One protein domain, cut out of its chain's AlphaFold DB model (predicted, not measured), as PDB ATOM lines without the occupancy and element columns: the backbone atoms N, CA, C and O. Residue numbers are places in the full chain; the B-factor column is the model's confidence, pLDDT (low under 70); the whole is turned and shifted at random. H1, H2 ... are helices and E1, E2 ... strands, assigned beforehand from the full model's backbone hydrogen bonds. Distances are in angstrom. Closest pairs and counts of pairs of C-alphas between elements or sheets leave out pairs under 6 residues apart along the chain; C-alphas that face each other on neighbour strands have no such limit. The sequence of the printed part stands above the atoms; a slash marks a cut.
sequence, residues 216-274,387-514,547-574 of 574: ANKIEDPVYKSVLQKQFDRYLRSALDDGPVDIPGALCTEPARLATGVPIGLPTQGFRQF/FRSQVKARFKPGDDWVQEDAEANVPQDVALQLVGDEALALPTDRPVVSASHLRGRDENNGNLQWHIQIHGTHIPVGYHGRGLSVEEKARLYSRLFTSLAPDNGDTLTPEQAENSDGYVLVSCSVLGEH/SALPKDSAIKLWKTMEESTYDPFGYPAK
ATOM      1  N   ALA A 216     -41.029  12.921 -15.087       92.50
ATOM      2  CA  ALA A 216     -40.937  14.077 -15.979       92.50
ATOM      3  C   ALA A 216     -42.127  14.178 -16.946       92.50
ATOM      4  O   ALA A 216     -42.699  15.245 -17.140       92.50
ATOM      5  N   ASN A 217     -42.588  13.036 -17.459       91.12
ATOM      6  CA  ASN A 217     -43.766  12.929 -18.322       91.12
ATOM      7  C   ASN A 217     -45.116  13.163 -17.606       91.12
ATOM      8  O   ASN A 217     -46.154  13.172 -18.266       91.12
ATOM      9  N   LYS A 218     -45.123  13.313 -16.277       91.81
ATOM     10  CA  LYS A 218     -46.302  13.616 -15.443       91.81
ATOM     11  C   LYS A 218     -46.228  15.018 -14.818       91.81
ATOM     12  O   LYS A 218     -47.031  15.356 -13.948       91.81
ATOM     13  N   ILE A 219     -45.254  15.836 -15.218       89.88
ATOM     14  CA  ILE A 219     -45.174  17.241 -14.818       89.88
ATOM     15  C   ILE A 219     -46.122  18.040 -15.721       89.88
ATOM     16  O   ILE A 219     -45.933  18.112 -16.929       89.88
ATOM     17  N   GLU A 220     -47.147  18.652 -15.127       87.12
ATOM     18  CA  GLU A 220     -48.193  19.401 -15.848       87.12
ATOM     19  C   GLU A 220     -47.757  20.803 -16.322       87.12
ATOM     20  O   GLU A 220     -48.563  21.556 -16.867       87.12
ATOM     21  N   ASP A 221     -46.491  21.164 -16.122       85.69
ATOM     22  CA  ASP A 221     -45.941  22.439 -16.575       85.69
ATOM     23  C   ASP A 221     -45.813  22.477 -18.113       85.69
ATOM     24  O   ASP A 221     -45.328  21.502 -18.689       85.69
ATOM     25  N   PRO A 222     -46.185  23.573 -18.805       83.44
ATOM     26  CA  PRO A 222     -46.113  23.660 -20.267       83.44
ATOM     27  C   PRO A 222     -44.727  23.430 -20.886       83.44
ATOM     28  O   PRO A 222     -44.662  23.124 -22.080       83.44
ATOM     29  N   VAL A 223     -43.644  23.597 -20.117       84.75
ATOM     30  CA  VAL A 223     -42.270  23.333 -20.562       84.75
ATOM     31  C   VAL A 223     -41.994  21.820 -20.585       84.75
ATOM     32  O   VAL A 223     -41.405  21.324 -21.544       84.75
ATOM     33  N   TYR A 224     -42.459  21.069 -19.579       83.25
ATOM     34  CA  TYR A 224     -42.274  19.608 -19.477       83.25
ATOM     35  C   TYR A 224     -43.356  18.798 -20.191       83.25
ATOM     36  O   TYR A 224     -43.073  17.741 -20.754       83.25
ATOM     37  N   LYS A 225     -44.601  19.289 -20.195       82.06
ATOM     38  CA  LYS A 225     -45.742  18.705 -20.908       82.06
ATOM     39  C   LYS A 225     -45.605  18.973 -22.404       82.06
ATOM     40  O   LYS A 225     -46.386  19.703 -23.016       82.06
ATOM     41  N   SER A 226     -44.563  18.397 -22.982       78.88
ATOM     42  CA  SER A 226     -44.088  18.702 -24.316       78.88
ATOM     43  C   SER A 226     -44.012  17.459 -25.190       78.88
ATOM     44  O   SER A 226     -43.984  16.312 -24.735       78.88
ATOM     45  N   VAL A 227     -43.972  17.717 -26.491       84.38
ATOM     46  CA  VAL A 227     -43.644  16.720 -27.507       84.38
ATOM     47  C   VAL A 227     -42.224  16.171 -27.301       84.38
ATOM     48  O   VAL A 227     -42.009  14.976 -27.491       84.38
ATOM     49  N   LEU A 228     -41.293  17.007 -26.826       88.00
ATOM     50  CA  LEU A 228     -39.889  16.643 -26.641       88.00
ATOM     51  C   LEU A 228     -39.716  15.490 -25.643       88.00
ATOM     52  O   LEU A 228     -39.021  14.524 -25.944       88.00
ATOM     53  N   GLN A 229     -40.397  15.527 -24.490       90.62
ATOM     54  CA  GLN A 229     -40.345  14.420 -23.524       90.62
ATOM     55  C   GLN A 229     -40.813  13.100 -24.147       90.62
ATOM     56  O   GLN A 229     -40.173  12.067 -23.962       90.62
ATOM     57  N   LYS A 230     -41.914  13.128 -24.907       87.06
ATOM     58  CA  LYS A 230     -42.456  11.928 -25.562       87.06
ATOM     59  C   LYS A 230     -41.491  11.363 -26.604       87.06
ATOM     60  O   LYS A 230     -41.409  10.146 -26.740       87.06
ATOM     61  N   GLN A 231     -40.783  12.232 -27.325       85.00
ATOM     62  CA  GLN A 231     -39.785  11.841 -28.319       85.00
ATOM     63  C   GLN A 231     -38.577  11.160 -27.665       85.00
ATOM     64  O   GLN A 231     -38.249  10.043 -28.053       85.00
ATOM     65  N   PHE A 232     -37.987  11.762 -26.623       87.12
ATOM     66  CA  PHE A 232     -36.884  11.151 -25.861       87.12
ATOM     67  C   PHE A 232     -37.273   9.797 -25.265       87.12
ATOM     68  O   PHE A 232     -36.558   8.811 -25.419       87.12
ATOM     69  N   ASP A 233     -38.440   9.737 -24.623       86.94
ATOM     70  CA  ASP A 233     -38.973   8.512 -24.035       86.94
ATOM     71  C   ASP A 233     -39.136   7.389 -25.066       86.94
ATOM     72  O   ASP A 233     -38.835   6.233 -24.774       86.94
ATOM     73  N   ARG A 234     -39.656   7.711 -26.257       83.69
ATOM     74  CA  ARG A 234     -39.851   6.735 -27.334       83.69
ATOM     75  C   ARG A 234     -38.512   6.267 -27.891       83.69
ATOM     76  O   ARG A 234     -38.319   5.065 -28.025       83.69
ATOM     77  N   TYR A 235     -37.610   7.206 -28.169       82.62
ATOM     78  CA  TYR A 235     -36.286   6.927 -28.715       82.62
ATOM     79  C   TYR A 235     -35.491   5.988 -27.799       82.62
ATOM     80  O   TYR A 235     -35.073   4.914 -28.221       82.62
ATOM     81  N   LEU A 236     -35.377   6.330 -26.511       84.62
ATOM     82  CA  LEU A 236     -34.615   5.529 -25.551       84.62
ATOM     83  C   LEU A 236     -35.229   4.143 -25.317       84.62
ATOM     84  O   LEU A 236     -34.493   3.188 -25.099       84.62
ATOM     85  N   ARG A 237     -36.564   4.011 -25.334       83.88
ATOM     86  CA  ARG A 237     -37.216   2.693 -25.223       83.88
ATOM     87  C   ARG A 237     -36.951   1.846 -26.459       83.88
ATOM     88  O   ARG A 237     -36.582   0.689 -26.316       83.88
ATOM     89  N   SER A 238     -37.078   2.442 -27.645       80.25
ATOM     90  CA  SER A 238     -36.782   1.756 -28.901       80.25
ATOM     91  C   SER A 238     -35.340   1.269 -28.952       80.25
ATOM     92  O   SER A 238     -35.116   0.186 -29.464       80.25
ATOM     93  N   ALA A 239     -34.381   2.027 -28.410       79.75
ATOM     94  CA  ALA A 239     -32.985   1.601 -28.332       79.75
ATOM     95  C   ALA A 239     -32.767   0.391 -27.398       79.75
ATOM     96  O   ALA A 239     -31.825  -0.360 -27.597       79.75
ATOM     97  N   LEU A 240     -33.631   0.169 -26.398       81.94
ATOM     98  CA  LEU A 240     -33.492  -0.945 -25.449       81.94
ATOM     99  C   LEU A 240     -34.241  -2.224 -25.850       81.94
ATOM    100  O   LEU A 240     -33.778  -3.313 -25.525       81.94
ATOM    101  N   ASP A 241     -35.405  -2.106 -26.490       75.88
ATOM    102  CA  ASP A 241     -36.316  -3.230 -26.764       75.88
ATOM    103  C   ASP A 241     -36.089  -3.846 -28.173       75.88
ATOM    104  O   ASP A 241     -37.058  -4.096 -28.875       75.88
ATOM    105  N   ASP A 242     -34.831  -4.083 -28.585       65.56
ATOM    106  CA  ASP A 242     -34.388  -4.563 -29.926       65.56
ATOM    107  C   ASP A 242     -34.088  -3.464 -30.977       65.56
ATOM    108  O   ASP A 242     -34.221  -3.667 -32.187       65.56
ATOM    109  N   GLY A 243     -33.671  -2.277 -30.527       60.03
ATOM    110  CA  GLY A 243     -33.286  -1.170 -31.407       60.03
ATOM    111  C   GLY A 243     -31.992  -1.400 -32.201       60.03
ATOM    112  O   GLY A 243     -31.202  -2.283 -31.876       60.03
ATOM    113  N   PRO A 244     -31.717  -0.562 -33.222       57.28
ATOM    114  CA  PRO A 244     -30.500  -0.658 -34.040       57.28
ATOM    115  C   PRO A 244     -29.208  -0.328 -33.273       57.28
ATOM    116  O   PRO A 244     -28.114  -0.549 -33.787       57.28
ATOM    117  N   VAL A 245     -29.327   0.214 -32.058       68.94
ATOM    118  CA  VAL A 245     -28.215   0.648 -31.210       68.94
ATOM    119  C   VAL A 245     -28.185  -0.225 -29.960       68.94
ATOM    120  O   VAL A 245     -29.063  -0.109 -29.108       68.94
ATOM    121  N   ASP A 246     -27.162  -1.067 -29.837       77.00
ATOM    122  CA  ASP A 246     -26.866  -1.788 -28.597       77.00
ATOM    123  C   ASP A 246     -26.184  -0.826 -27.618       77.00
ATOM    124  O   ASP A 246     -25.058  -0.400 -27.857       77.00
ATOM    125  N   ILE A 247     -26.878  -0.441 -26.541       83.25
ATOM    126  CA  ILE A 247     -26.308   0.419 -25.497       83.25
ATOM    127  C   ILE A 247     -25.636  -0.484 -24.447       83.25
ATOM    128  O   ILE A 247     -26.353  -1.162 -23.697       83.25
ATOM    129  N   PRO A 248     -24.293  -0.479 -24.320       84.75
ATOM    130  CA  PRO A 248     -23.560  -1.484 -23.552       84.75
ATOM    131  C   PRO A 248     -24.029  -1.650 -22.102       84.75
ATOM    132  O   PRO A 248     -23.799  -0.811 -21.232       84.75
ATOM    133  N   GLY A 249     -24.660  -2.787 -21.806       84.31
ATOM    134  CA  GLY A 249     -25.098  -3.126 -20.450       84.31
ATOM    135  C   GLY A 249     -26.267  -2.282 -19.932       84.31
ATOM    136  O   GLY A 249     -26.548  -2.303 -18.728       84.31
ATOM    137  N   ALA A 250     -26.953  -1.534 -20.799       87.81
ATOM    138  CA  ALA A 250     -28.162  -0.816 -20.429       87.81
ATOM    139  C   ALA A 250     -29.290  -1.799 -20.082       87.81
ATOM    140  O   ALA A 250     -29.499  -2.816 -20.736       87.81
ATOM    141  N   LEU A 251     -30.022  -1.503 -19.009       84.25
ATOM    142  CA  LEU A 251     -31.039  -2.402 -18.453       84.25
ATOM    143  C   LEU A 251     -32.436  -1.795 -18.491       84.25
ATOM    144  O   LEU A 251     -33.429  -2.516 -18.613       84.25
ATOM    145  N   CYS A 252     -32.537  -0.480 -18.301       84.69
ATOM    146  CA  CYS A 252     -33.816   0.207 -18.321       84.69
ATOM    147  C   CYS A 252     -33.675   1.701 -18.596       84.69
ATOM    148  O   CYS A 252     -32.703   2.342 -18.199       84.69
ATOM    149  N   THR A 253     -34.724   2.249 -19.202       88.06
ATOM    150  CA  THR A 253     -34.960   3.684 -19.320       88.06
ATOM    151  C   THR A 253     -36.331   4.027 -18.756       88.06
ATOM    152  O   THR A 253     -37.280   3.245 -18.864       88.06
ATOM    153  N   GLU A 254     -36.442   5.195 -18.142       89.56
ATOM    154  CA  GLU A 254     -37.700   5.734 -17.638       89.56
ATOM    155  C   GLU A 254     -37.702   7.268 -17.706       89.56
ATOM    156  O   GLU A 254     -36.637   7.893 -17.700       89.56
ATOM    157  N   PRO A 255     -38.884   7.911 -17.732       92.88
ATOM    158  CA  PRO A 255     -38.975   9.345 -17.492       92.88
ATOM    159  C   PRO A 255     -38.336   9.681 -16.142       92.88
ATOM    160  O   PRO A 255     -38.607   9.013 -15.139       92.88
ATOM    161  N   ALA A 256     -37.503  10.718 -16.100       93.50
ATOM    162  CA  ALA A 256     -36.771  11.071 -14.892       93.50
ATOM    163  C   ALA A 256     -37.726  11.385 -13.736       93.50
ATOM    164  O   ALA A 256     -38.688  12.132 -13.900       93.50
ATOM    165  N   ARG A 257     -37.456  10.853 -12.545       93.88
ATOM    166  CA  ARG A 257     -38.157  11.263 -11.322       93.88
ATOM    167  C   ARG A 257     -37.505  12.531 -10.792       93.88
ATOM    168  O   ARG A 257     -36.345  12.489 -10.392       93.88
ATOM    169  N   LEU A 258     -38.244  13.633 -10.796       94.81
ATOM    170  CA  LEU A 258     -37.737  14.957 -10.445       94.81
ATOM    171  C   LEU A 258     -38.485  15.510  -9.233       94.81
ATOM    172  O   LEU A 258     -39.715  15.486  -9.203       94.81
ATOM    173  N   ALA A 259     -37.751  16.017  -8.247       95.12
ATOM    174  CA  ALA A 259     -38.302  16.738  -7.108       95.12
ATOM    175  C   ALA A 259     -38.742  18.141  -7.547       95.12
ATOM    176  O   ALA A 259     -37.925  18.985  -7.922       95.12
ATOM    177  N   THR A 260     -40.051  18.382  -7.522       91.31
ATOM    178  CA  THR A 260     -40.654  19.615  -8.041       91.31
ATOM    179  C   THR A 260     -41.020  20.565  -6.906       91.31
ATOM    180  O   THR A 260     -41.457  20.141  -5.840       91.31
ATOM    181  N   GLY A 261     -40.830  21.866  -7.103       84.06
ATOM    182  CA  GLY A 261     -41.184  22.883  -6.119       84.06
ATOM    183  C   GLY A 261     -42.688  22.902  -5.831       84.06
ATOM    184  O   GLY A 261     -43.518  22.602  -6.695       84.06
ATOM    185  N   VAL A 262     -43.059  23.277  -4.606       68.88
ATOM    186  CA  VAL A 262     -44.468  23.459  -4.234       68.88
ATOM    187  C   VAL A 262     -45.015  24.706  -4.943       68.88
ATOM    188  O   VAL A 262     -44.366  25.755  -4.889       68.88
ATOM    189  N   PRO A 263     -46.202  24.662  -5.576       58.94
ATOM    190  CA  PRO A 263     -46.847  25.869  -6.077       58.94
ATOM    191  C   PRO A 263     -47.233  26.767  -4.891       58.94
ATOM    192  O   PRO A 263     -48.228  26.522  -4.213       58.94
ATOM    193  N   ILE A 264     -46.428  27.786  -4.591       50.25
ATOM    194  CA  ILE A 264     -46.755  28.796  -3.577       50.25
ATOM    195  C   ILE A 264     -47.419  29.976  -4.298       50.25
ATOM    196  O   ILE A 264     -46.734  30.754  -4.960       50.25
ATOM    197  N   GLY A 265     -48.742  30.114  -4.168       47.25
ATOM    198  CA  GLY A 265     -49.507  31.253  -4.698       47.25
ATOM    199  C   GLY A 265     -49.968  31.119  -6.155       47.25
ATOM    200  O   GLY A 265     -50.027  30.020  -6.706       47.25
ATOM    201  N   LEU A 266     -50.358  32.252  -6.760       34.88
ATOM    202  CA  LEU A 266     -50.719  32.325  -8.182       34.88
ATOM    203  C   LEU A 266     -49.564  31.760  -9.025       34.88
ATOM    204  O   LEU A 266     -48.411  32.041  -8.700       34.88
ATOM    205  N   PRO A 267     -49.846  30.983 -10.086       39.03
ATOM    206  CA  PRO A 267     -48.819  30.323 -10.879       39.03
ATOM    207  C   PRO A 267     -47.872  31.367 -11.473       39.03
ATOM    208  O   PRO A 267     -48.183  32.022 -12.467       39.03
ATOM    209  N   THR A 268     -46.698  31.531 -10.865       44.31
ATOM    210  CA  THR A 268     -45.538  32.055 -11.577       44.31
ATOM    211  C   THR A 268     -45.299  31.081 -12.720       44.31
ATOM    212  O   THR A 268     -45.123  29.891 -12.467       44.31
ATOM    213  N   GLN A 269     -45.412  31.551 -13.960       51.03
ATOM    214  CA  GLN A 269     -45.249  30.721 -15.150       51.03
ATOM    215  C   GLN A 269     -43.941  29.920 -15.060       51.03
ATOM    216  O   GLN A 269     -42.877  30.523 -14.939       51.03
ATOM    217  N   GLY A 270     -44.024  28.590 -15.132       65.38
ATOM    218  CA  GLY A 270     -42.868  27.715 -15.311       65.38
ATOM    219  C   GLY A 270     -42.622  26.691 -14.201       65.38
ATOM    220  O   GLY A 270     -43.069  26.810 -13.056       65.38
ATOM    221  N   PHE A 271     -41.862  25.670 -14.589       80.31
ATOM    222  CA  PHE A 271     -41.372  24.607 -13.731       80.31
ATOM    223  C   PHE A 271     -40.534  25.169 -12.578       80.31
ATOM    224  O   PHE A 271     -39.664  26.010 -12.786       80.31
ATOM    225  N   ARG A 272     -40.776  24.669 -11.362       87.00
ATOM    226  CA  ARG A 272     -39.988  25.008 -10.174       87.00
ATOM    227  C   ARG A 272     -39.275  23.778  -9.652       87.00
ATOM    228  O   ARG A 272     -39.858  22.697  -9.568       87.00
ATOM    229  N   GLN A 273     -38.041  23.977  -9.238       90.94
ATOM    230  CA  GLN A 273     -37.192  22.983  -8.604       90.94
ATOM    231  C   GLN A 273     -37.419  22.965  -7.092       90.94
ATOM    232  O   GLN A 273     -37.725  23.997  -6.494       90.94
ATOM    233  N   PHE A 274     -37.311  21.796  -6.468       93.88
ATOM    234  CA  PHE A 274     -37.509  21.654  -5.028       93.88
ATOM    235  C   PHE A 274     -36.300  22.156  -4.223       93.88
ATOM    236  O   PHE A 274     -35.161  21.827  -4.544       93.88
ATOM    237  N   PHE A 387     -18.257   8.675  -9.586       86.31
ATOM    238  CA  PHE A 387     -17.467   9.485 -10.508       86.31
ATOM    239  C   PHE A 387     -18.378   9.912 -11.660       86.31
ATOM    240  O   PHE A 387     -19.329   9.201 -12.004       86.31
ATOM    241  N   ARG A 388     -18.135  11.109 -12.192       87.50
ATOM    242  CA  ARG A 388     -19.033  11.769 -13.137       87.50
ATOM    243  C   ARG A 388     -18.302  12.108 -14.426       87.50
ATOM    244  O   ARG A 388     -17.227  12.697 -14.369       87.50
ATOM    245  N   SER A 389     -18.967  11.842 -15.542       85.56
ATOM    246  CA  SER A 389     -18.640  12.388 -16.859       85.56
ATOM    247  C   SER A 389     -19.840  13.161 -17.397       85.56
ATOM    248  O   SER A 389     -20.979  12.919 -16.989       85.56
ATOM    249  N   GLN A 390     -19.593  14.114 -18.291       86.06
ATOM    250  CA  GLN A 390     -20.643  14.909 -18.919       86.06
ATOM    251  C   GLN A 390     -20.447  14.943 -20.427       86.06
ATOM    252  O   GLN A 390     -19.352  15.238 -20.904       86.06
ATOM    253  N   VAL A 391     -21.528  14.709 -21.164       86.62
ATOM    254  CA  VAL A 391     -21.573  14.858 -22.620       86.62
ATOM    255  C   VAL A 391     -22.625  15.898 -22.964       86.62
ATOM    256  O   VAL A 391     -23.725  15.884 -22.417       86.62
ATOM    257  N   LYS A 392     -22.279  16.819 -23.863       87.44
ATOM    258  CA  LYS A 392     -23.177  17.867 -24.355       87.44
ATOM    259  C   LYS A 392     -23.236  17.786 -25.869       87.44
ATOM    260  O   LYS A 392     -22.198  17.727 -26.522       87.44
ATOM    261  N   ALA A 393     -24.444  17.803 -26.410       86.00
ATOM    262  CA  ALA A 393     -24.697  17.701 -27.837       86.00
ATOM    263  C   ALA A 393     -25.805  18.667 -28.264       86.00
ATOM    264  O   ALA A 393     -26.553  19.198 -27.442       86.00
ATOM    265  N   ARG A 394     -25.915  18.896 -29.572       85.69
ATOM    266  CA  ARG A 394     -27.056  19.590 -30.166       85.69
ATOM    267  C   ARG A 394     -27.376  19.000 -31.529       85.69
ATOM    268  O   ARG A 394     -26.455  18.672 -32.268       85.69
ATOM    269  N   PHE A 395     -28.651  18.957 -31.879       82.81
ATOM    270  CA  PHE A 395     -29.117  18.518 -33.196       82.81
ATOM    271  C   PHE A 395     -30.296  19.366 -33.661       82.81
ATOM    272  O   PHE A 395     -30.978  20.015 -32.853       82.81
ATOM    273  N   LYS A 396     -30.535  19.385 -34.974       78.56
ATOM    274  CA  LYS A 396     -31.701  20.063 -35.537       78.56
ATOM    275  C   LYS A 396     -32.919  19.139 -35.472       78.56
ATOM    276  O   LYS A 396     -32.826  17.974 -35.861       78.56
ATOM    277  N   PRO A 397     -34.080  19.628 -35.007       68.75
ATOM    278  CA  PRO A 397     -35.332  18.897 -35.161       68.75
ATOM    279  C   PRO A 397     -35.584  18.617 -36.650       68.75
ATOM    280  O   PRO A 397     -35.620  19.554 -37.442       68.75
ATOM    281  N   GLY A 398     -35.763  17.348 -37.020       57.88
ATOM    282  CA  GLY A 398     -36.073  16.925 -38.391       57.88
ATOM    283  C   GLY A 398     -34.904  16.354 -39.203       57.88
ATOM    284  O   GLY A 398     -35.168  15.494 -40.031       57.88
ATOM    285  N   ASP A 399     -33.652  16.742 -38.932       50.25
ATOM    286  CA  ASP A 399     -32.490  16.243 -39.698       50.25
ATOM    287  C   ASP A 399     -31.929  14.911 -39.134       50.25
ATOM    288  O   ASP A 399     -31.403  14.110 -39.898       50.25
ATOM    289  N   ASP A 400     -32.089  14.637 -37.825       45.78
ATOM    290  CA  ASP A 400     -31.382  13.527 -37.138       45.78
ATOM    291  C   ASP A 400     -32.273  12.563 -36.312       45.78
ATOM    292  O   ASP A 400     -31.805  11.529 -35.845       45.78
ATOM    293  N   TRP A 401     -33.563  12.863 -36.092       46.28
ATOM    294  CA  TRP A 401     -34.462  11.954 -35.333       46.28
ATOM    295  C   TRP A 401     -34.967  10.776 -36.160       46.28
ATOM    296  O   TRP A 401     -35.437   9.776 -35.621       46.28
ATOM    297  N   VAL A 402     -34.895  10.942 -37.474       40.91
ATOM    298  CA  VAL A 402     -35.138   9.930 -38.483       40.91
ATOM    299  C   VAL A 402     -33.842   9.901 -39.274       40.91
ATOM    300  O   VAL A 402     -33.742  10.547 -40.309       40.91
ATOM    301  N   GLN A 403     -32.806   9.232 -38.760       36.31
ATOM    302  CA  GLN A 403     -31.765   8.805 -39.684       36.31
ATOM    303  C   GLN A 403     -32.460   7.919 -40.715       36.31
ATOM    304  O   GLN A 403     -33.052   6.890 -40.380       36.31
ATOM    305  N   GLU A 404     -32.431   8.375 -41.963       37.94
ATOM    306  CA  GLU A 404     -32.679   7.580 -43.155       37.94
ATOM    307  C   GLU A 404     -31.620   6.466 -43.264       37.94
ATOM    308  O   GLU A 404     -30.948   6.337 -44.277       37.94
ATOM    309  N   ASP A 405     -31.510   5.578 -42.275       38.41
ATOM    310  CA  ASP A 405     -30.945   4.238 -42.478       38.41
ATOM    311  C   ASP A 405     -32.011   3.319 -43.106       38.41
ATOM    312  O   ASP A 405     -32.122   2.126 -42.824       38.41
ATOM    313  N   ALA A 406     -32.800   3.881 -44.027       40.00
ATOM    314  CA  ALA A 406     -33.709   3.146 -44.896       40.00
ATOM    315  C   ALA A 406     -32.956   2.247 -45.900       40.00
ATOM    316  O   ALA A 406     -33.592   1.484 -46.624       40.00
ATOM    317  N   GLU A 407     -31.619   2.285 -45.927       39.38
ATOM    318  CA  GLU A 407     -30.796   1.358 -46.712       39.38
ATOM    319  C   GLU A 407     -30.135   0.241 -45.878       39.38
ATOM    320  O   GLU A 407     -29.544  -0.672 -46.457       39.38
ATOM    321  N   ALA A 408     -30.295   0.216 -44.548       44.84
ATOM    322  CA  ALA A 408     -29.748  -0.845 -43.698       44.84
ATOM    323  C   ALA A 408     -30.808  -1.448 -42.754       44.84
ATOM    324  O   ALA A 408     -30.831  -1.206 -41.555       44.84
ATOM    325  N   ASN A 409     -31.658  -2.319 -43.308       42.22
ATOM    326  CA  ASN A 409     -32.395  -3.379 -42.597       42.22
ATOM    327  C   ASN A 409     -33.325  -3.002 -41.420       42.22
ATOM    328  O   ASN A 409     -33.743  -3.910 -40.701       42.22
ATOM    329  N   VAL A 410     -33.737  -1.746 -41.236       40.91
ATOM    330  CA  VAL A 410     -34.863  -1.443 -40.332       40.91
ATOM    331  C   VAL A 410     -36.183  -1.723 -41.069       40.91
ATOM    332  O   VAL A 410     -36.418  -1.137 -42.129       40.91
ATOM    333  N   PRO A 411     -37.058  -2.614 -40.563       39.12
ATOM    334  CA  PRO A 411     -38.343  -2.901 -41.192       39.12
ATOM    335  C   PRO A 411     -39.176  -1.622 -41.379       39.12
ATOM    336  O   PRO A 411     -39.355  -0.816 -40.461       39.12
ATOM    337  N   GLN A 412     -39.645  -1.411 -42.611       37.09
ATOM    338  CA  GLN A 412     -40.293  -0.182 -43.088       37.09
ATOM    339  C   GLN A 412     -41.568   0.180 -42.293       37.09
ATOM    340  O   GLN A 412     -41.995   1.332 -42.265       37.09
ATOM    341  N   ASP A 413     -42.147  -0.792 -41.593       39.09
ATOM    342  CA  ASP A 413     -43.276  -0.685 -40.673       39.09
ATOM    343  C   ASP A 413     -42.941   0.011 -39.339       39.09
ATOM    344  O   ASP A 413     -43.823   0.653 -38.767       39.09
ATOM    345  N   VAL A 414     -41.684  -0.002 -38.880       40.62
ATOM    346  CA  VAL A 414     -41.252   0.729 -37.669       40.62
ATOM    347  C   VAL A 414     -41.012   2.212 -37.975       40.62
ATOM    348  O   VAL A 414     -41.446   3.088 -37.222       40.62
ATOM    349  N   ALA A 415     -40.410   2.517 -39.129       38.50
ATOM    350  CA  ALA A 415     -40.211   3.891 -39.599       38.50
ATOM    351  C   ALA A 415     -41.547   4.596 -39.909       38.50
ATOM    352  O   ALA A 415     -41.731   5.764 -39.572       38.50
ATOM    353  N   LEU A 416     -42.527   3.876 -40.466       36.78
ATOM    354  CA  LEU A 416     -43.874   4.407 -40.712       36.78
ATOM    355  C   LEU A 416     -44.727   4.536 -39.436       36.78
ATOM    356  O   LEU A 416     -45.588   5.412 -39.381       36.78
ATOM    357  N   GLN A 417     -44.465   3.759 -38.378       38.75
ATOM    358  CA  GLN A 417     -45.095   3.967 -37.062       38.75
ATOM    359  C   GLN A 417     -44.496   5.140 -36.266       38.75
ATOM    360  O   GLN A 417     -45.161   5.680 -35.379       38.75
ATOM    361  N   LEU A 418     -43.277   5.587 -36.590       41.56
ATOM    362  CA  LEU A 418     -42.674   6.796 -36.010       41.56
ATOM    363  C   LEU A 418     -43.280   8.096 -36.566       41.56
ATOM    364  O   LEU A 418     -43.258   9.112 -35.867       41.56
ATOM    365  N   VAL A 419     -43.864   8.042 -37.769       42.72
ATOM    366  CA  VAL A 419     -44.390   9.189 -38.539       42.72
ATOM    367  C   VAL A 419     -45.934   9.181 -38.616       42.72
ATOM    368  O   VAL A 419     -46.542   9.979 -39.324       42.72
ATOM    369  N   GLY A 420     -46.600   8.307 -37.854       36.56
ATOM    370  CA  GLY A 420     -48.060   8.280 -37.745       36.56
ATOM    371  C   GLY A 420     -48.626   9.481 -36.972       36.56
ATOM    372  O   GLY A 420     -48.429   9.581 -35.761       36.56
ATOM    373  N   ASP A 421     -49.378  10.307 -37.703       38.28
ATOM    374  CA  ASP A 421     -50.131  11.525 -37.356       38.28
ATOM    375  C   ASP A 421     -49.347  12.853 -37.282       38.28
ATOM    376  O   ASP A 421     -48.321  12.993 -36.622       38.28
ATOM    377  N   GLU A 422     -49.915  13.872 -37.937       45.97
ATOM    378  CA  GLU A 422     -49.496  15.275 -38.121       45.97
ATOM    379  C   GLU A 422     -49.180  16.107 -36.835       45.97
ATOM    380  O   GLU A 422     -49.367  17.321 -36.831       45.97
ATOM    381  N   ALA A 423     -48.701  15.546 -35.714       46.66
ATOM    382  CA  ALA A 423     -48.733  16.236 -34.409       46.66
ATOM    383  C   ALA A 423     -47.498  16.079 -33.486       46.66
ATOM    384  O   ALA A 423     -47.651  15.951 -32.268       46.66
ATOM    385  N   LEU A 424     -46.266  16.137 -34.012       57.06
ATOM    386  CA  LEU A 424     -45.033  16.178 -33.191       57.06
ATOM    387  C   LEU A 424     -44.058  17.314 -33.572       57.06
ATOM    388  O   LEU A 424     -42.860  17.224 -33.300       57.06
ATOM    389  N   ALA A 425     -44.544  18.406 -34.168       68.31
ATOM    390  CA  ALA A 425     -43.729  19.613 -34.298       68.31
ATOM    391  C   ALA A 425     -43.404  20.172 -32.901       68.31
ATOM    392  O   ALA A 425     -44.292  20.299 -32.049       68.31
ATOM    393  N   LEU A 426     -42.133  20.499 -32.654       78.75
ATOM    394  CA  LEU A 426     -41.756  21.197 -31.428       78.75
ATOM    395  C   LEU A 426     -42.406  22.592 -31.410       78.75
ATOM    396  O   LEU A 426     -42.545  23.209 -32.470       78.75
ATOM    397  N   PRO A 427     -42.825  23.101 -30.235       78.56
ATOM    398  CA  PRO A 427     -43.415  24.430 -30.146       78.56
ATOM    399  C   PRO A 427     -42.463  25.498 -30.674       78.56
ATOM    400  O   PRO A 427     -41.271  25.467 -30.393       78.56
ATOM    401  N   THR A 428     -43.000  26.461 -31.419       81.31
ATOM    402  CA  THR A 428     -42.225  27.568 -32.000       81.31
ATOM    403  C   THR A 428     -42.314  28.853 -31.175       81.31
ATOM    404  O   THR A 428     -41.623  29.828 -31.459       81.31
ATOM    405  N   ASP A 429     -43.163  28.865 -30.147       83.81
ATOM    406  CA  ASP A 429     -43.505  30.032 -29.335       83.81
ATOM    407  C   ASP A 429     -42.912  29.990 -27.919       83.81
ATOM    408  O   ASP A 429     -42.844  31.030 -27.261       83.81
ATOM    409  N   ARG A 430     -42.460  28.820 -27.445       86.56
ATOM    410  CA  ARG A 430     -41.883  28.646 -26.104       86.56
ATOM    411  C   ARG A 430     -40.829  27.532 -26.017       86.56
ATOM    412  O   ARG A 430     -40.921  26.561 -26.767       86.56
ATOM    413  N   PRO A 431     -39.878  27.617 -25.068       88.19
ATOM    414  CA  PRO A 431     -38.979  26.526 -24.739       88.19
ATOM    415  C   PRO A 431     -39.731  25.305 -24.231       88.19
ATOM    416  O   PRO A 431     -40.756  25.421 -23.552       88.19
ATOM    417  N   VAL A 432     -39.174  24.136 -24.516       89.50
ATOM    418  CA  VAL A 432     -39.642  22.864 -23.970       89.50
ATOM    419  C   VAL A 432     -38.471  22.004 -23.542       89.50
ATOM    420  O   VAL A 432     -37.382  22.110 -24.107       89.50
ATOM    421  N   VAL A 433     -38.712  21.138 -22.565       91.19
ATOM    422  CA  VAL A 433     -37.693  20.252 -22.012       91.19
ATOM    423  C   VAL A 433     -38.129  18.796 -21.987       91.19
ATOM    424  O   VAL A 433     -39.322  18.474 -22.020       91.19
ATOM    425  N   SER A 434     -37.128  17.929 -21.914       92.38
ATOM    426  CA  SER A 434     -37.225  16.525 -21.557       92.38
ATOM    427  C   SER A 434     -36.229  16.197 -20.444       92.38
ATOM    428  O   SER A 434     -35.177  16.827 -20.301       92.38
ATOM    429  N   ALA A 435     -36.567  15.197 -19.642       94.38
ATOM    430  CA  ALA A 435     -35.670  14.568 -18.695       94.38
ATOM    431  C   ALA A 435     -35.956  13.062 -18.656       94.38
ATOM    432  O   ALA A 435     -37.065  12.624 -18.334       94.38
ATOM    433  N   SER A 436     -34.946  12.265 -18.968       93.31
ATOM    434  CA  SER A 436     -35.021  10.808 -18.995       93.31
ATOM    435  C   SER A 436     -33.853  10.230 -18.208       93.31
ATOM    436  O   SER A 436     -32.795  10.843 -18.081       93.31
ATOM    437  N   HIS A 437     -34.061   9.058 -17.631       92.06
ATOM    438  CA  HIS A 437     -33.072   8.385 -16.812       92.06
ATOM    439  C   HIS A 437     -32.810   6.999 -17.383       92.06
ATOM    440  O   HIS A 437     -33.720   6.174 -17.460       92.06
ATOM    441  N   LEU A 438     -31.565   6.757 -17.774       90.12
ATOM    442  CA  LEU A 438     -31.087   5.490 -18.312       90.12
ATOM    443  C   LEU A 438     -30.171   4.839 -17.275       90.12
ATOM    444  O   LEU A 438     -29.393   5.522 -16.613       90.12
ATOM    445  N   ARG A 439     -30.271   3.524 -17.085       88.69
ATOM    446  CA  ARG A 439     -29.459   2.800 -16.100       88.69
ATOM    447  C   ARG A 439     -28.935   1.502 -16.686       88.69
ATOM    448  O   ARG A 439     -29.650   0.834 -17.435       88.69
ATOM    449  N   GLY A 440     -27.745   1.105 -16.255       88.75
ATOM    450  CA  GLY A 440     -27.117  -0.131 -16.695       88.75
ATOM    451  C   GLY A 440     -26.101  -0.698 -15.714       88.75
ATOM    452  O   GLY A 440     -25.958  -0.233 -14.575       88.75
ATOM    453  N   ARG A 441     -25.437  -1.767 -16.151       88.12
ATOM    454  CA  ARG A 441     -24.394  -2.485 -15.417       88.12
ATOM    455  C   ARG A 441     -23.283  -2.914 -16.351       88.12
ATOM    456  O   ARG A 441     -23.536  -3.372 -17.456       88.12
ATOM    457  N   ASP A 442     -22.061  -2.846 -15.851       85.50
ATOM    458  CA  ASP A 442     -20.909  -3.439 -16.515       85.50
ATOM    459  C   ASP A 442     -20.721  -4.884 -16.025       85.50
ATOM    460  O   ASP A 442     -20.063  -5.150 -15.011       85.50
ATOM    461  N   GLU A 443     -21.352  -5.832 -16.729       80.44
ATOM    462  CA  GLU A 443     -21.290  -7.264 -16.399       80.44
ATOM    463  C   GLU A 443     -19.865  -7.829 -16.496       80.44
ATOM    464  O   GLU A 443     -19.496  -8.757 -15.772       80.44
ATOM    465  N   ASN A 444     -19.022  -7.212 -17.326       78.12
ATOM    466  CA  ASN A 444     -17.645  -7.639 -17.568       78.12
ATOM    467  C   ASN A 444     -16.668  -7.163 -16.483       78.12
ATOM    468  O   ASN A 444     -15.492  -7.538 -16.482       78.12
ATOM    469  N   ASN A 445     -17.137  -6.339 -15.547       75.50
ATOM    470  CA  ASN A 445     -16.284  -5.594 -14.637       75.50
ATOM    471  C   ASN A 445     -16.833  -5.581 -13.208       75.50
ATOM    472  O   ASN A 445     -16.934  -4.553 -12.538       75.50
ATOM    473  N   GLY A 446     -17.221  -6.767 -12.741       72.50
ATOM    474  CA  GLY A 446     -17.684  -6.961 -11.373       72.50
ATOM    475  C   GLY A 446     -19.076  -6.402 -11.092       72.50
ATOM    476  O   GLY A 446     -19.396  -6.155  -9.930       72.50
ATOM    477  N   ASN A 447     -19.903  -6.245 -12.134       81.38
ATOM    478  CA  ASN A 447     -21.293  -5.793 -12.050       81.38
ATOM    479  C   ASN A 447     -21.458  -4.395 -11.441       81.38
ATOM    480  O   ASN A 447     -22.469  -4.126 -10.784       81.38
ATOM    481  N   LEU A 448     -20.476  -3.511 -11.646       86.12
ATOM    482  CA  LEU A 448     -20.603  -2.120 -11.224       86.12
ATOM    483  C   LEU A 448     -21.750  -1.444 -11.983       86.12
ATOM    484  O   LEU A 448     -21.948  -1.668 -13.179       86.12
ATOM    485  N   GLN A 449     -22.525  -0.637 -11.266       88.19
ATOM    486  CA  GLN A 449     -23.692   0.042 -11.816       88.19
ATOM    487  C   GLN A 449     -23.316   1.401 -12.399       88.19
ATOM    488  O   GLN A 449     -22.444   2.099 -11.882       88.19
ATOM    489  N   TRP A 450     -24.031   1.810 -13.439       90.19
ATOM    490  CA  TRP A 450     -23.962   3.162 -13.973       90.19
ATOM    491  C   TRP A 450     -25.364   3.692 -14.272       90.19
ATOM    492  O   TRP A 450     -26.329   2.935 -14.424       90.19
ATOM    493  N   HIS A 451     -25.494   5.011 -14.311       90.69
ATOM    494  CA  HIS A 451     -26.722   5.674 -14.724       90.69
ATOM    495  C   HIS A 451     -26.426   6.973 -15.466       90.69
ATOM    496  O   HIS A 451     -25.445   7.654 -15.178       90.69
ATOM    497  N   ILE A 452     -27.283   7.301 -16.426       91.44
ATOM    498  CA  ILE A 452     -27.211   8.504 -17.242       91.44
ATOM    499  C   ILE A 452     -28.474   9.323 -16.986       91.44
ATOM    500  O   ILE A 452     -29.606   8.864 -17.170       91.44
ATOM    501  N   GLN A 453     -28.256  10.551 -16.550       93.69
ATOM    502  CA  GLN A 453     -29.251  11.602 -16.440       93.69
ATOM    503  C   GLN A 453     -29.265  12.361 -17.767       93.69
ATOM    504  O   GLN A 453     -28.308  13.061 -18.077       93.69
ATOM    505  N   ILE A 454     -30.309  12.173 -18.572       92.75
ATOM    506  CA  ILE A 454     -30.422  12.740 -19.920       92.75
ATOM    507  C   ILE A 454     -31.408  13.898 -19.874       92.75
ATOM    508  O   ILE A 454     -32.574  13.712 -19.525       92.75
ATOM    509  N   HIS A 455     -30.960  15.085 -20.258       92.75
ATOM    510  CA  HIS A 455     -31.775  16.285 -20.327       92.75
ATOM    511  C   HIS A 455     -31.736  16.881 -21.733       92.75
ATOM    512  O   HIS A 455     -30.662  17.162 -22.259       92.75
ATOM    513  N   GLY A 456     -32.908  17.102 -22.324       91.38
ATOM    514  CA  GLY A 456     -33.060  17.833 -23.576       91.38
ATOM    515  C   GLY A 456     -33.764  19.166 -23.350       91.38
ATOM    516  O   GLY A 456     -34.740  19.230 -22.607       91.38
ATOM    517  N   THR A 457     -33.319  20.217 -24.030       91.19
ATOM    518  CA  THR A 457     -34.001  21.514 -24.091       91.19
ATOM    519  C   THR A 457     -34.067  21.992 -25.531       91.19
ATOM    520  O   THR A 457     -33.049  22.102 -26.206       91.19
ATOM    521  N   HIS A 458     -35.261  22.338 -25.995       90.44
ATOM    522  CA  HIS A 458     -35.458  23.043 -27.255       90.44
ATOM    523  C   HIS A 458     -35.787  24.509 -26.985       90.44
ATOM    524  O   HIS A 458     -36.701  24.801 -26.212       90.44
ATOM    525  N   ILE A 459     -35.066  25.421 -27.643       87.44
ATOM    526  CA  ILE A 459     -35.335  26.863 -27.605       87.44
ATOM    527  C   ILE A 459     -35.739  27.314 -29.017       87.44
ATOM    528  O   ILE A 459     -34.926  27.196 -29.942       87.44
ATOM    529  N   PRO A 460     -36.964  27.837 -29.211       85.38
ATOM    530  CA  PRO A 460     -37.426  28.242 -30.531       85.38
ATOM    531  C   PRO A 460     -36.620  29.394 -31.122       85.38
ATOM    532  O   PRO A 460     -36.127  30.272 -30.408       85.38
ATOM    533  N   VAL A 461     -36.563  29.436 -32.453       83.06
ATOM    534  CA  VAL A 461     -35.876  30.498 -33.196       83.06
ATOM    535  C   VAL A 461     -36.436  31.870 -32.813       83.06
ATOM    536  O   VAL A 461     -37.626  32.146 -32.962       83.06
ATOM    537  N   GLY A 462     -35.557  32.764 -32.351       75.38
ATOM    538  CA  GLY A 462     -35.927  34.142 -32.024       75.38
ATOM    539  C   GLY A 462     -36.722  34.309 -30.723       75.38
ATOM    540  O   GLY A 462     -37.238  35.406 -30.475       75.38
ATOM    541  N   TYR A 463     -36.804  33.271 -29.885       79.88
ATOM    542  CA  TYR A 463     -37.408  33.344 -28.555       79.88
ATOM    543  C   TYR A 463     -36.627  34.317 -27.656       79.88
ATOM    544  O   TYR A 463     -35.456  34.101 -27.359       79.88
ATOM    545  N   HIS A 464     -37.257  35.435 -27.273       75.56
ATOM    546  CA  HIS A 464     -36.669  36.557 -26.510       75.56
ATOM    547  C   HIS A 464     -35.359  37.174 -27.054       75.56
ATOM    548  O   HIS A 464     -34.851  38.124 -26.465       75.56
ATOM    549  N   GLY A 465     -34.846  36.709 -28.196       73.94
ATOM    550  CA  GLY A 465     -33.578  37.147 -28.786       73.94
ATOM    551  C   GLY A 465     -33.699  38.111 -29.968       73.94
ATOM    552  O   GLY A 465     -32.712  38.338 -30.669       73.94
ATOM    553  N   ARG A 466     -34.889  38.653 -30.266       80.00
ATOM    554  CA  ARG A 466     -35.044  39.595 -31.391       80.00
ATOM    555  C   ARG A 466     -34.284  40.889 -31.107       80.00
ATOM    556  O   ARG A 466     -34.542  41.546 -30.106       80.00
ATOM    557  N   GLY A 467     -33.382  41.257 -32.014       83.62
ATOM    558  CA  GLY A 467     -32.550  42.456 -31.887       83.62
ATOM    559  C   GLY A 467     -31.310  42.288 -31.005       83.62
ATOM    560  O   GLY A 467     -30.532  43.229 -30.913       83.62
ATOM    561  N   LEU A 468     -31.103  41.109 -30.407       88.88
ATOM    562  CA  LEU A 468     -29.866  40.777 -29.702       88.88
ATOM    563  C   LEU A 468     -28.784  40.330 -30.692       88.88
ATOM    564  O   LEU A 468     -29.075  39.671 -31.699       88.88
ATOM    565  N   SER A 469     -27.533  40.650 -30.374       90.00
ATOM    566  CA  SER A 469     -26.353  40.093 -31.039       90.00
ATOM    567  C   SER A 469     -26.243  38.579 -30.817       90.00
ATOM    568  O   SER A 469     -26.880  38.007 -29.928       90.00
ATOM    569  N   VAL A 470     -25.414  37.908 -31.622       87.06
ATOM    570  CA  VAL A 470     -25.152  36.462 -31.494       87.06
ATOM    571  C   VAL A 470     -24.650  36.106 -30.087       87.06
ATOM    572  O   VAL A 470     -25.141  35.156 -29.482       87.06
ATOM    573  N   GLU A 471     -23.748  36.916 -29.529       88.38
ATOM    574  CA  GLU A 471     -23.198  36.730 -28.182       88.38
ATOM    575  C   GLU A 471     -24.265  36.902 -27.085       88.38
ATOM    576  O   GLU A 471     -24.344  36.115 -26.139       88.38
ATOM    577  N   GLU A 472     -25.128  37.910 -27.211       89.56
ATOM    578  CA  GLU A 472     -26.219  38.144 -26.259       89.56
ATOM    579  C   GLU A 472     -27.255  37.018 -26.291       89.56
ATOM    580  O   GLU A 472     -27.709  36.573 -25.233       89.56
ATOM    581  N   LYS A 473     -27.587  36.503 -27.481       88.56
ATOM    582  CA  LYS A 473     -28.446  35.321 -27.631       88.56
ATOM    583  C   LYS A 473     -27.818  34.082 -27.005       88.56
ATOM    584  O   LYS A 473     -28.484  33.383 -26.252       88.56
ATOM    585  N   ALA A 474     -26.537  33.838 -27.268       88.44
ATOM    586  CA  ALA A 474     -25.803  32.714 -26.702       88.44
ATOM    587  C   ALA A 474     -25.827  32.733 -25.163       88.44
ATOM    588  O   ALA A 474     -26.135  31.726 -24.523       88.44
ATOM    589  N   ARG A 475     -25.603  33.904 -24.552       87.50
ATOM    590  CA  ARG A 475     -25.720  34.095 -23.094       87.50
ATOM    591  C   ARG A 475     -27.142  33.881 -22.587       87.50
ATOM    592  O   ARG A 475     -27.325  33.271 -21.535       87.50
ATOM    593  N   LEU A 476     -28.144  34.384 -23.304       86.94
ATOM    594  CA  LEU A 476     -29.548  34.167 -22.961       86.94
ATOM    595  C   LEU A 476     -29.898  32.672 -22.986       86.94
ATOM    596  O   LEU A 476     -30.529  32.186 -22.054       86.94
ATOM    597  N   TYR A 477     -29.463  31.942 -24.012       87.50
ATOM    598  CA  TYR A 477     -29.773  30.523 -24.195       87.50
ATOM    599  C   TYR A 477     -29.043  29.631 -23.205       87.50
ATOM    600  O   TYR A 477     -29.665  28.737 -22.645       87.50
ATOM    601  N   SER A 478     -27.779  29.931 -22.912       87.25
ATOM    602  CA  SER A 478     -27.040  29.315 -21.807       87.25
ATOM    603  C   SER A 478     -27.807  29.454 -20.483       87.25
ATOM    604  O   SER A 478     -28.076  28.458 -19.817       87.25
ATOM    605  N   ARG A 479     -28.268  30.667 -20.141       85.56
ATOM    606  CA  ARG A 479     -29.033  30.912 -18.904       85.56
ATOM    607  C   ARG A 479     -30.402  30.243 -18.901       85.56
ATOM    608  O   ARG A 479     -30.809  29.729 -17.866       85.56
ATOM    609  N   LEU A 480     -31.114  30.259 -20.030       85.81
ATOM    610  CA  LEU A 480     -32.399  29.572 -20.168       85.81
ATOM    611  C   LEU A 480     -32.221  28.067 -19.987       85.81
ATOM    612  O   LEU A 480     -32.940  27.480 -19.185       85.81
ATOM    613  N   PHE A 481     -31.232  27.472 -20.657       86.19
ATOM    614  CA  PHE A 481     -30.884  26.062 -20.500       86.19
ATOM    615  C   PHE A 481     -30.622  25.738 -19.033       86.19
ATOM    616  O   PHE A 481     -31.308  24.894 -18.473       86.19
ATOM    617  N   THR A 482     -29.729  26.483 -18.375       83.50
ATOM    618  CA  THR A 482     -29.459  26.299 -16.947       83.50
ATOM    619  C   THR A 482     -30.723  26.451 -16.108       83.50
ATOM    620  O   THR A 482     -30.971  25.614 -15.261       83.50
ATOM    621  N   SER A 483     -31.572  27.456 -16.331       83.62
ATOM    622  CA  SER A 483     -32.782  27.636 -15.511       83.62
ATOM    623  C   SER A 483     -33.806  26.503 -15.662       83.62
ATOM    624  O   SER A 483     -34.533  26.198 -14.718       83.62
ATOM    625  N   LEU A 484     -33.857  25.871 -16.838       84.81
ATOM    626  CA  LEU A 484     -34.818  24.817 -17.161       84.81
ATOM    627  C   LEU A 484     -34.258  23.406 -16.918       84.81
ATOM    628  O   LEU A 484     -35.036  22.459 -16.783       84.81
ATOM    629  N   ALA A 485     -32.933  23.258 -16.850       83.44
ATOM    630  CA  ALA A 485     -32.268  21.984 -16.641       83.44
ATOM    631  C   ALA A 485     -32.507  21.450 -15.219       83.44
ATOM    632  O   ALA A 485     -32.287  22.170 -14.243       83.44
ATOM    633  N   PRO A 486     -32.889  20.171 -15.060       82.44
ATOM    634  CA  PRO A 486     -33.001  19.545 -13.745       82.44
ATOM    635  C   PRO A 486     -31.635  19.301 -13.087       82.44
ATOM    636  O   PRO A 486     -31.581  19.029 -11.890       82.44
ATOM    637  N   ASP A 487     -30.538  19.349 -13.850       79.81
ATOM    638  CA  ASP A 487     -29.174  19.222 -13.341       79.81
ATOM    639  C   ASP A 487     -28.449  20.570 -13.396       79.81
ATOM    640  O   ASP A 487     -28.182  21.100 -14.470       79.81
ATOM    641  N   ASN A 488     -28.109  21.118 -12.227       69.94
ATOM    642  CA  ASN A 488     -27.318  22.345 -12.104       69.94
ATOM    643  C   ASN A 488     -25.917  22.194 -12.727       69.94
ATOM    644  O   ASN A 488     -25.402  23.123 -13.336       69.94
ATOM    645  N   GLY A 489     -25.293  21.019 -12.618       68.62
ATOM    646  CA  GLY A 489     -23.974  20.799 -13.214       68.62
ATOM    647  C   GLY A 489     -23.995  20.793 -14.744       68.62
ATOM    648  O   GLY A 489     -22.954  20.969 -15.376       68.62
ATOM    649  N   ASP A 490     -25.171  20.631 -15.344       69.81
ATOM    650  CA  ASP A 490     -25.375  20.584 -16.784       69.81
ATOM    651  C   ASP A 490     -25.673  21.994 -17.312       69.81
ATOM    652  O   ASP A 490     -26.767  22.304 -17.767       69.81
ATOM    653  N   THR A 491     -24.690  22.892 -17.233       77.94
ATOM    654  CA  THR A 491     -24.788  24.230 -17.844       77.94
ATOM    655  C   THR A 491     -24.175  24.241 -19.240       77.94
ATOM    656  O   THR A 491     -23.202  23.540 -19.501       77.94
ATOM    657  N   LEU A 492     -24.698  25.048 -20.160       84.12
ATOM    658  CA  LEU A 492     -24.021  25.305 -21.435       84.12
ATOM    659  C   LEU A 492     -23.181  26.566 -21.313       84.12
ATOM    660  O   LEU A 492     -23.666  27.568 -20.787       84.12
ATOM    661  N   THR A 493     -21.955  26.559 -21.832       87.69
ATOM    662  CA  THR A 493     -21.230  27.823 -22.008       87.69
ATOM    663  C   THR A 493     -21.888  28.645 -23.125       87.69
ATOM    664  O   THR A 493     -22.569  28.076 -23.987       87.69
ATOM    665  N   PRO A 494     -21.720  29.979 -23.154       88.12
ATOM    666  CA  PRO A 494     -22.188  30.784 -24.279       88.12
ATOM    667  C   PRO A 494     -21.666  30.258 -25.624       88.12
ATOM    668  O   PRO A 494     -22.431  30.143 -26.571       88.12
ATOM    669  N   GLU A 495     -20.408  29.829 -25.692       89.06
ATOM    670  CA  GLU A 495     -19.801  29.271 -26.907       89.06
ATOM    671  C   GLU A 495     -20.519  27.987 -27.359       89.06
ATOM    672  O   GLU A 495     -20.755  27.785 -28.547       89.06
ATOM    673  N   GLN A 496     -20.945  27.138 -26.417       87.50
ATOM    674  CA  GLN A 496     -21.734  25.934 -26.712       87.50
ATOM    675  C   GLN A 496     -23.171  26.257 -27.161       87.50
ATOM    676  O   GLN A 496     -23.789  25.478 -27.890       87.50
ATOM    677  N   ALA A 497     -23.717  27.394 -26.729       88.12
ATOM    678  CA  ALA A 497     -25.061  27.851 -27.079       88.12
ATOM    679  C   ALA A 497     -25.105  28.715 -28.357       88.12
ATOM    680  O   ALA A 497     -26.188  29.023 -28.862       88.12
ATOM    681  N   GLU A 498     -23.950  29.117 -28.885       89.44
ATOM    682  CA  GLU A 498     -23.848  29.998 -30.043       89.44
ATOM    683  C   GLU A 498     -24.463  29.356 -31.291       89.44
ATOM    684  O   GLU A 498     -24.114  28.238 -31.660       89.44
ATOM    685  N   ASN A 499     -25.361  30.061 -31.982       87.44
ATOM    686  CA  ASN A 499     -26.065  29.558 -33.172       87.44
ATOM    687  C   ASN A 499     -26.949  28.315 -32.920       87.44
ATOM    688  O   ASN A 499     -27.265  27.587 -33.856       87.44
ATOM    689  N   SER A 500     -27.391  28.088 -31.677       86.06
ATOM    690  CA  SER A 500     -28.318  27.000 -31.310       86.06
ATOM    691  C   SER A 500     -29.808  27.366 -31.456       86.06
ATOM    692  O   SER A 500     -30.673  26.663 -30.937       86.06
ATOM    693  N   ASP A 501     -30.127  28.459 -32.159       81.38
ATOM    694  CA  ASP A 501     -31.501  28.876 -32.481       81.38
ATOM    695  C   ASP A 501     -32.267  27.728 -33.168       81.38
ATOM    696  O   ASP A 501     -31.892  27.292 -34.255       81.38
ATOM    697  N   GLY A 502     -33.348  27.238 -32.551       83.25
ATOM    698  CA  GLY A 502     -34.162  26.155 -33.110       83.25
ATOM    699  C   GLY A 502     -33.555  24.752 -32.993       83.25
ATOM    700  O   GLY A 502     -34.170  23.801 -33.466       83.25
ATOM    701  N   TYR A 503     -32.397  24.592 -32.349       88.50
ATOM    702  CA  TYR A 503     -31.827  23.277 -32.048       88.50
ATOM    703  C   TYR A 503     -32.496  22.658 -30.818       88.50
ATOM    704  O   TYR A 503     -33.130  23.340 -30.005       88.50
ATOM    705  N   VAL A 504     -32.334  21.349 -30.659       88.94
ATOM    706  CA  VAL A 504     -32.438  20.706 -29.348       88.94
ATOM    707  C   VAL A 504     -31.031  20.574 -28.795       88.94
ATOM    708  O   VAL A 504     -30.131  20.067 -29.460       88.94
ATOM    709  N   LEU A 505     -30.858  21.048 -27.575       90.38
ATOM    710  CA  LEU A 505     -29.637  20.971 -26.797       90.38
ATOM    711  C   LEU A 505     -29.784  19.809 -25.824       90.38
ATOM    712  O   LEU A 505     -30.794  19.726 -25.128       90.38
ATOM    713  N   VAL A 506     -28.798  18.924 -25.775       89.25
ATOM    714  CA  VAL A 506     -28.802  17.743 -24.911       89.25
ATOM    715  C   VAL A 506     -27.614  17.790 -23.974       89.25
ATOM    716  O   VAL A 506     -26.495  18.075 -24.398       89.25
ATOM    717  N   SER A 507     -27.866  17.492 -22.708       91.00
ATOM    718  CA  SER A 507     -26.839  17.227 -21.713       91.00
ATOM    719  C   SER A 507     -27.083  15.865 -21.079       91.00
ATOM    720  O   SER A 507     -28.208  15.534 -20.706       91.00
ATOM    721  N   CYS A 508     -26.014  15.089 -20.970       91.06
ATOM    722  CA  CYS A 508     -25.994  13.786 -20.337       91.06
ATOM    723  C   CYS A 508     -25.004  13.823 -19.176       91.06
ATOM    724  O   CYS A 508     -23.799  13.950 -19.397       91.06
ATOM    725  N   SER A 509     -25.508  13.670 -17.956       91.50
ATOM    726  CA  SER A 509     -24.695  13.464 -16.762       91.50
ATOM    727  C   SER A 509     -24.597  11.981 -16.444       91.50
ATOM    728  O   SER A 509     -25.581  11.336 -16.083       91.50
ATOM    729  N   VAL A 510     -23.394  11.436 -16.587       89.62
ATOM    730  CA  VAL A 510     -23.123  10.003 -16.490       89.62
ATOM    731  C   VAL A 510     -22.437   9.712 -15.172       89.62
ATOM    732  O   VAL A 510     -21.417  10.319 -14.855       89.62
ATOM    733  N   LEU A 511     -22.995   8.791 -14.397       90.94
ATOM    734  CA  LEU A 511     -22.606   8.523 -13.019       90.94
ATOM    735  C   LEU A 511     -22.281   7.038 -12.847       90.94
ATOM    736  O   LEU A 511     -23.149   6.179 -13.015       90.94
ATOM    737  N   GLY A 512     -21.027   6.750 -12.502       89.69
ATOM    738  CA  GLY A 512     -20.519   5.395 -12.288       89.69
ATOM    739  C   GLY A 512     -20.369   5.059 -10.813       89.69
ATOM    740  O   GLY A 512     -19.922   5.894 -10.024       89.69
ATOM    741  N   GLU A 513     -20.728   3.834 -10.428       87.81
ATOM    742  CA  GLU A 513     -20.526   3.316  -9.075       87.81
ATOM    743  C   GLU A 513     -19.035   3.331  -8.717       87.81
ATOM    744  O   GLU A 513     -18.199   2.712  -9.377       87.81
ATOM    745  N   HIS A 514     -18.698   4.023  -7.628       83.12
ATOM    746  CA  HIS A 514     -17.365   3.944  -7.052       83.12
ATOM    747  C   HIS A 514     -17.126   2.529  -6.503       83.12
ATOM    748  O   HIS A 514     -17.929   2.058  -5.688       83.12
ATOM    749  N   SER A 547      -9.318  -6.752  -2.673       64.56
ATOM    750  CA  SER A 547     -10.649  -6.644  -3.266       64.56
ATOM    751  C   SER A 547     -10.896  -7.769  -4.271       64.56
ATOM    752  O   SER A 547      -9.991  -8.198  -4.980       64.56
ATOM    753  N   ALA A 548     -12.148  -8.221  -4.364       68.62
ATOM    754  CA  ALA A 548     -12.581  -9.164  -5.397       68.62
ATOM    755  C   ALA A 548     -12.687  -8.513  -6.794       68.62
ATOM    756  O   ALA A 548     -12.858  -9.218  -7.785       68.62
ATOM    757  N   LEU A 549     -12.607  -7.180  -6.871       70.38
ATOM    758  CA  LEU A 549     -12.690  -6.413  -8.111       70.38
ATOM    759  C   LEU A 549     -11.295  -6.138  -8.699       70.38
ATOM    760  O   LEU A 549     -10.391  -5.771  -7.938       70.38
ATOM    761  N   PRO A 550     -11.122  -6.215 -10.035       75.56
ATOM    762  CA  PRO A 550      -9.896  -5.787 -10.707       75.56
ATOM    763  C   PRO A 550      -9.471  -4.359 -10.330       75.56
ATOM    764  O   PRO A 550     -10.316  -3.475 -10.182       75.56
ATOM    765  N   LYS A 551      -8.157  -4.110 -10.255       75.75
ATOM    766  CA  LYS A 551      -7.585  -2.813  -9.844       75.75
ATOM    767  C   LYS A 551      -8.108  -1.615 -10.651       75.75
ATOM    768  O   LYS A 551      -8.267  -0.532 -10.097       75.75
ATOM    769  N   ASP A 552      -8.418  -1.823 -11.930       81.56
ATOM    770  CA  ASP A 552      -8.828  -0.765 -12.864       81.56
ATOM    771  C   ASP A 552     -10.336  -0.778 -13.159       81.56
ATOM    772  O   ASP A 552     -10.778  -0.288 -14.198       81.56
ATOM    773  N   SER A 553     -11.146  -1.351 -12.258       81.25
ATOM    774  CA  SER A 553     -12.589  -1.494 -12.495       81.25
ATOM    775  C   SER A 553     -13.287  -0.146 -12.694       81.25
ATOM    776  O   SER A 553     -14.079  -0.005 -13.616       81.25
ATOM    777  N   ALA A 554     -12.959   0.889 -11.919       81.00
ATOM    778  CA  ALA A 554     -13.555   2.214 -12.128       81.00
ATOM    779  C   ALA A 554     -13.246   2.797 -13.520       81.00
ATOM    780  O   ALA A 554     -14.127   3.354 -14.164       81.00
ATOM    781  N   ILE A 555     -12.011   2.627 -14.007       82.06
ATOM    782  CA  ILE A 555     -11.575   3.150 -15.311       82.06
ATOM    783  C   ILE A 555     -12.268   2.413 -16.460       82.06
ATOM    784  O   ILE A 555     -12.697   3.031 -17.430       82.06
ATOM    785  N   LYS A 556     -12.429   1.093 -16.345       85.38
ATOM    786  CA  LYS A 556     -13.196   0.311 -17.323       85.38
ATOM    787  C   LYS A 556     -14.670   0.710 -17.342       85.38
ATOM    788  O   LYS A 556     -15.218   0.902 -18.420       85.38
ATOM    789  N   LEU A 557     -15.269   0.911 -16.165       84.25
ATOM    790  CA  LEU A 557     -16.651   1.377 -16.055       84.25
ATOM    791  C   LEU A 557     -16.823   2.760 -16.687       84.25
ATOM    792  O   LEU A 557     -17.818   2.988 -17.364       84.25
ATOM    793  N   TRP A 558     -15.851   3.661 -16.516       83.25
ATOM    794  CA  TRP A 558     -15.845   4.952 -17.204       83.25
ATOM    795  C   TRP A 558     -15.922   4.766 -18.721       83.25
ATOM    796  O   TRP A 558     -16.774   5.371 -19.361       83.25
ATOM    797  N   LYS A 559     -15.109   3.884 -19.306       84.69
ATOM    798  CA  LYS A 559     -15.178   3.632 -20.751       84.69
ATOM    799  C   LYS A 559     -16.567   3.148 -21.185       84.69
ATOM    800  O   LYS A 559     -17.142   3.717 -22.106       84.69
ATOM    801  N   THR A 560     -17.130   2.175 -20.466       84.25
ATOM    802  CA  THR A 560     -18.497   1.679 -20.697       84.25
ATOM    803  C   THR A 560     -19.524   2.810 -20.607       84.25
ATOM    804  O   THR A 560     -20.448   2.875 -21.410       84.25
ATOM    805  N   MET A 561     -19.362   3.726 -19.649       84.81
ATOM    806  CA  MET A 561     -20.218   4.900 -19.475       84.81
ATOM    807  C   MET A 561     -20.135   5.873 -20.653       84.81
ATOM    808  O   MET A 561     -21.168   6.388 -21.073       84.81
ATOM    809  N   GLU A 562     -18.936   6.147 -21.169       82.25
ATOM    810  CA  GLU A 562     -18.757   7.008 -22.342       82.25
ATOM    811  C   GLU A 562     -19.403   6.384 -23.576       82.25
ATOM    812  O   GLU A 562     -20.249   7.030 -24.191       82.25
ATOM    813  N   GLU A 563     -19.098   5.118 -23.873       82.56
ATOM    814  CA  GLU A 563     -19.718   4.356 -24.969       82.56
ATOM    815  C   GLU A 563     -21.253   4.391 -24.851       82.56
ATOM    816  O   GLU A 563     -21.938   4.909 -25.732       82.56
ATOM    817  N   SER A 564     -21.789   4.042 -23.675       79.75
ATOM    818  CA  SER A 564     -23.234   4.054 -23.392       79.75
ATOM    819  C   SER A 564     -23.897   5.428 -23.496       79.75
ATOM    820  O   SER A 564     -25.123   5.514 -23.528       79.75
ATOM    821  N   THR A 565     -23.121   6.512 -23.489       78.44
ATOM    822  CA  THR A 565     -23.645   7.877 -23.613       78.44
ATOM    823  C   THR A 565     -23.607   8.374 -25.048       78.44
ATOM    824  O   THR A 565     -24.476   9.155 -25.421       78.44
ATOM    825  N   TYR A 566     -22.630   7.940 -25.841       76.19
ATOM    826  CA  TYR A 566     -22.469   8.346 -27.236       76.19
ATOM    827  C   TYR A 566     -23.284   7.479 -28.207       76.19
ATOM    828  O   TYR A 566     -23.897   8.024 -29.130       76.19
ATOM    829  N   ASP A 567     -23.366   6.168 -27.954       69.50
ATOM    830  CA  ASP A 567     -24.101   5.212 -28.790       69.50
ATOM    831  C   ASP A 567     -25.584   5.591 -28.972       69.50
ATOM    832  O   ASP A 567     -26.041   5.626 -30.119       69.50
ATOM    833  N   PRO A 568     -26.336   6.012 -27.924       62.53
ATOM    834  CA  PRO A 568     -27.720   6.471 -28.073       62.53
ATOM    835  C   PRO A 568     -27.884   7.743 -28.910       62.53
ATOM    836  O   PRO A 568     -28.995   8.235 -29.032       62.53
ATOM    837  N   PHE A 569     -26.822   8.355 -29.423       64.50
ATOM    838  CA  PHE A 569     -26.932   9.518 -30.302       64.50
ATOM    839  C   PHE A 569     -26.186   9.315 -31.624       64.50
ATOM    840  O   PHE A 569     -25.987  10.280 -32.355       64.50
ATOM    841  N   GLY A 570     -25.786   8.076 -31.948       55.31
ATOM    842  CA  GLY A 570     -25.180   7.731 -33.237       55.31
ATOM    843  C   GLY A 570     -23.784   8.320 -33.463       55.31
ATOM    844  O   GLY A 570     -23.314   8.385 -34.599       55.31
ATOM    845  N   TYR A 571     -23.102   8.757 -32.401       53.47
ATOM    846  CA  TYR A 571     -21.729   9.245 -32.489       53.47
ATOM    847  C   TYR A 571     -20.788   8.167 -31.947       53.47
ATOM    848  O   TYR A 571     -20.942   7.779 -30.800       53.47
ATOM    849  N   PRO A 572     -19.796   7.670 -32.701       39.06
ATOM    850  CA  PRO A 572     -18.786   6.800 -32.114       39.06
ATOM    851  C   PRO A 572     -17.929   7.599 -31.120       39.06
ATOM    852  O   PRO A 572     -17.486   8.710 -31.436       39.06
ATOM    853  N   ALA A 573     -17.672   7.030 -29.938       39.66
ATOM    854  CA  ALA A 573     -16.688   7.564 -28.997       39.66
ATOM    855  C   ALA A 573     -15.321   7.667 -29.705       39.66
ATOM    856  O   ALA A 573     -14.826   6.675 -30.247       39.66
ATOM    857  N   LYS A 574     -14.749   8.876 -29.775       30.97
ATOM    858  CA  LYS A 574     -13.459   9.132 -30.436       30.97
ATOM    859  C   LYS A 574     -12.272   8.907 -29.520       30.97
ATOM    860  O   LYS A 574     -12.337   9.393 -28.370       30.97
TER     861      LYS A 574
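AT A GLANCE: This is residues 216 to 274, 387 to 514 and 547 to 574 of the 574 residues of an uncharacterized protein of Laccaria amethystina LaAM-08-1 (UniProt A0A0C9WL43). A twisted sheet of five antiparallel strands curls round one long helix, H5, and a second helix, H1, lies over E4 on the same face. H3 and H4 sit together at the end of the sheet where E5 ends and E6 begins, while H2 lies away from the sheet in a long loop between E3 and E4. The 215 printed residues have five named helices and six named strands, in the order H1 E1 E2 E3 H2 E4 E5 H3 H4 E6 H5, and the sheet's order is E1 E4 E5 E6 E3. The class is mixed, helices and strands, with 107 residues, under half, in named elements. The whole is compact, with a radius of gyration of the C-alphas of 18.3 A, and spans 58 by 43 by 34 A.

HOW THE PARTS SIT: H1, residues 227 to 240, is on the sheet at a height of 7.6 A. It lies over E4, residues 432 to 442, and runs along the strands, at 5 degrees to E4 on the local plane; their closest C-alphas are those of Gln 229 and Ser 434, 4.2 A apart. E1, residues 250 to 255, is an edge strand beside E4, antiparallel at 157 degrees, with N 254 and O 437 within hydrogen-bond range at 3.0 A. E1 runs on into E2, residues 257 to 259, at 47 degrees; E2 pairs with no named strand. E3, residues 387 to 395, is the other edge strand, antiparallel to E6, residues 504 to 513, at 162 degrees, with N 391 and O 508 3.0 A apart. H2, residues 412 to 418, is not on the sheet and touches no helix. E4 and E5, residues 448 to 458, form a hairpin, antiparallel at 165 degrees, with N 436 and O 454 2.8 A apart. E5 and E6 are antiparallel at 165 degrees, with N 453 and O 509 2.8 A apart. H3, residues 470 to 484, only grazes the sheet, with residues 477 to 484. H3 touches H4, residues 494 to 497, the closest C-alphas being those of Ala 474 and Pro 494, 4.8 A apart. H5, residues 553 to 569, is on the sheet, and its closest C-alpha pair with E6 is Met 561 and Val 510, 6.6 A apart. H1 and H5 are on the same face, two layers, helices on one face of a sheet. These helices are close but not clearly touching, with the C-alphas of Ala 239 and Pro 568 7.2 A apart, at a steep tilt of 58 degrees, opposite ways. In H1, H2 and H3 every O i to N i+4 pair is within hydrogen-bond range, in H5 11 of 13, and H4 is too short for such a pair.

IN THESE COORDINATES: H1 begins at C-alpha 227 (-43.644, 16.720, -27.507) and is 20.5 A long. E1 measures 15.1 A, E3 27.1 A, E4 33.1 A, E5 33.3 A, H3 20.8 A and E6 29.2 A. E4 begins at C-alpha 432 (-39.642, 22.864, -23.970). H5, 25.4 A long, ends at C-alpha 569 (-26.932, 9.518, -30.302).

THE WHOLE: The two C-alphas farthest apart are those of Gly 467 and Ala 548, at 61.4 A. Residues 275 to 386 are not printed, with 24.1 A between C-alphas 274 and 387; residues 515 to 546 are not printed, with 13.1 A between C-alphas 514 and 547. The long links are E3 to H2, H2 to E4 and E5 to H3. The mean pLDDT of the printed part is 76.5, and 55 residues are under 70, among them 397 to 425, 262 to 270 and 567 to 574, the last being the chain's last residue.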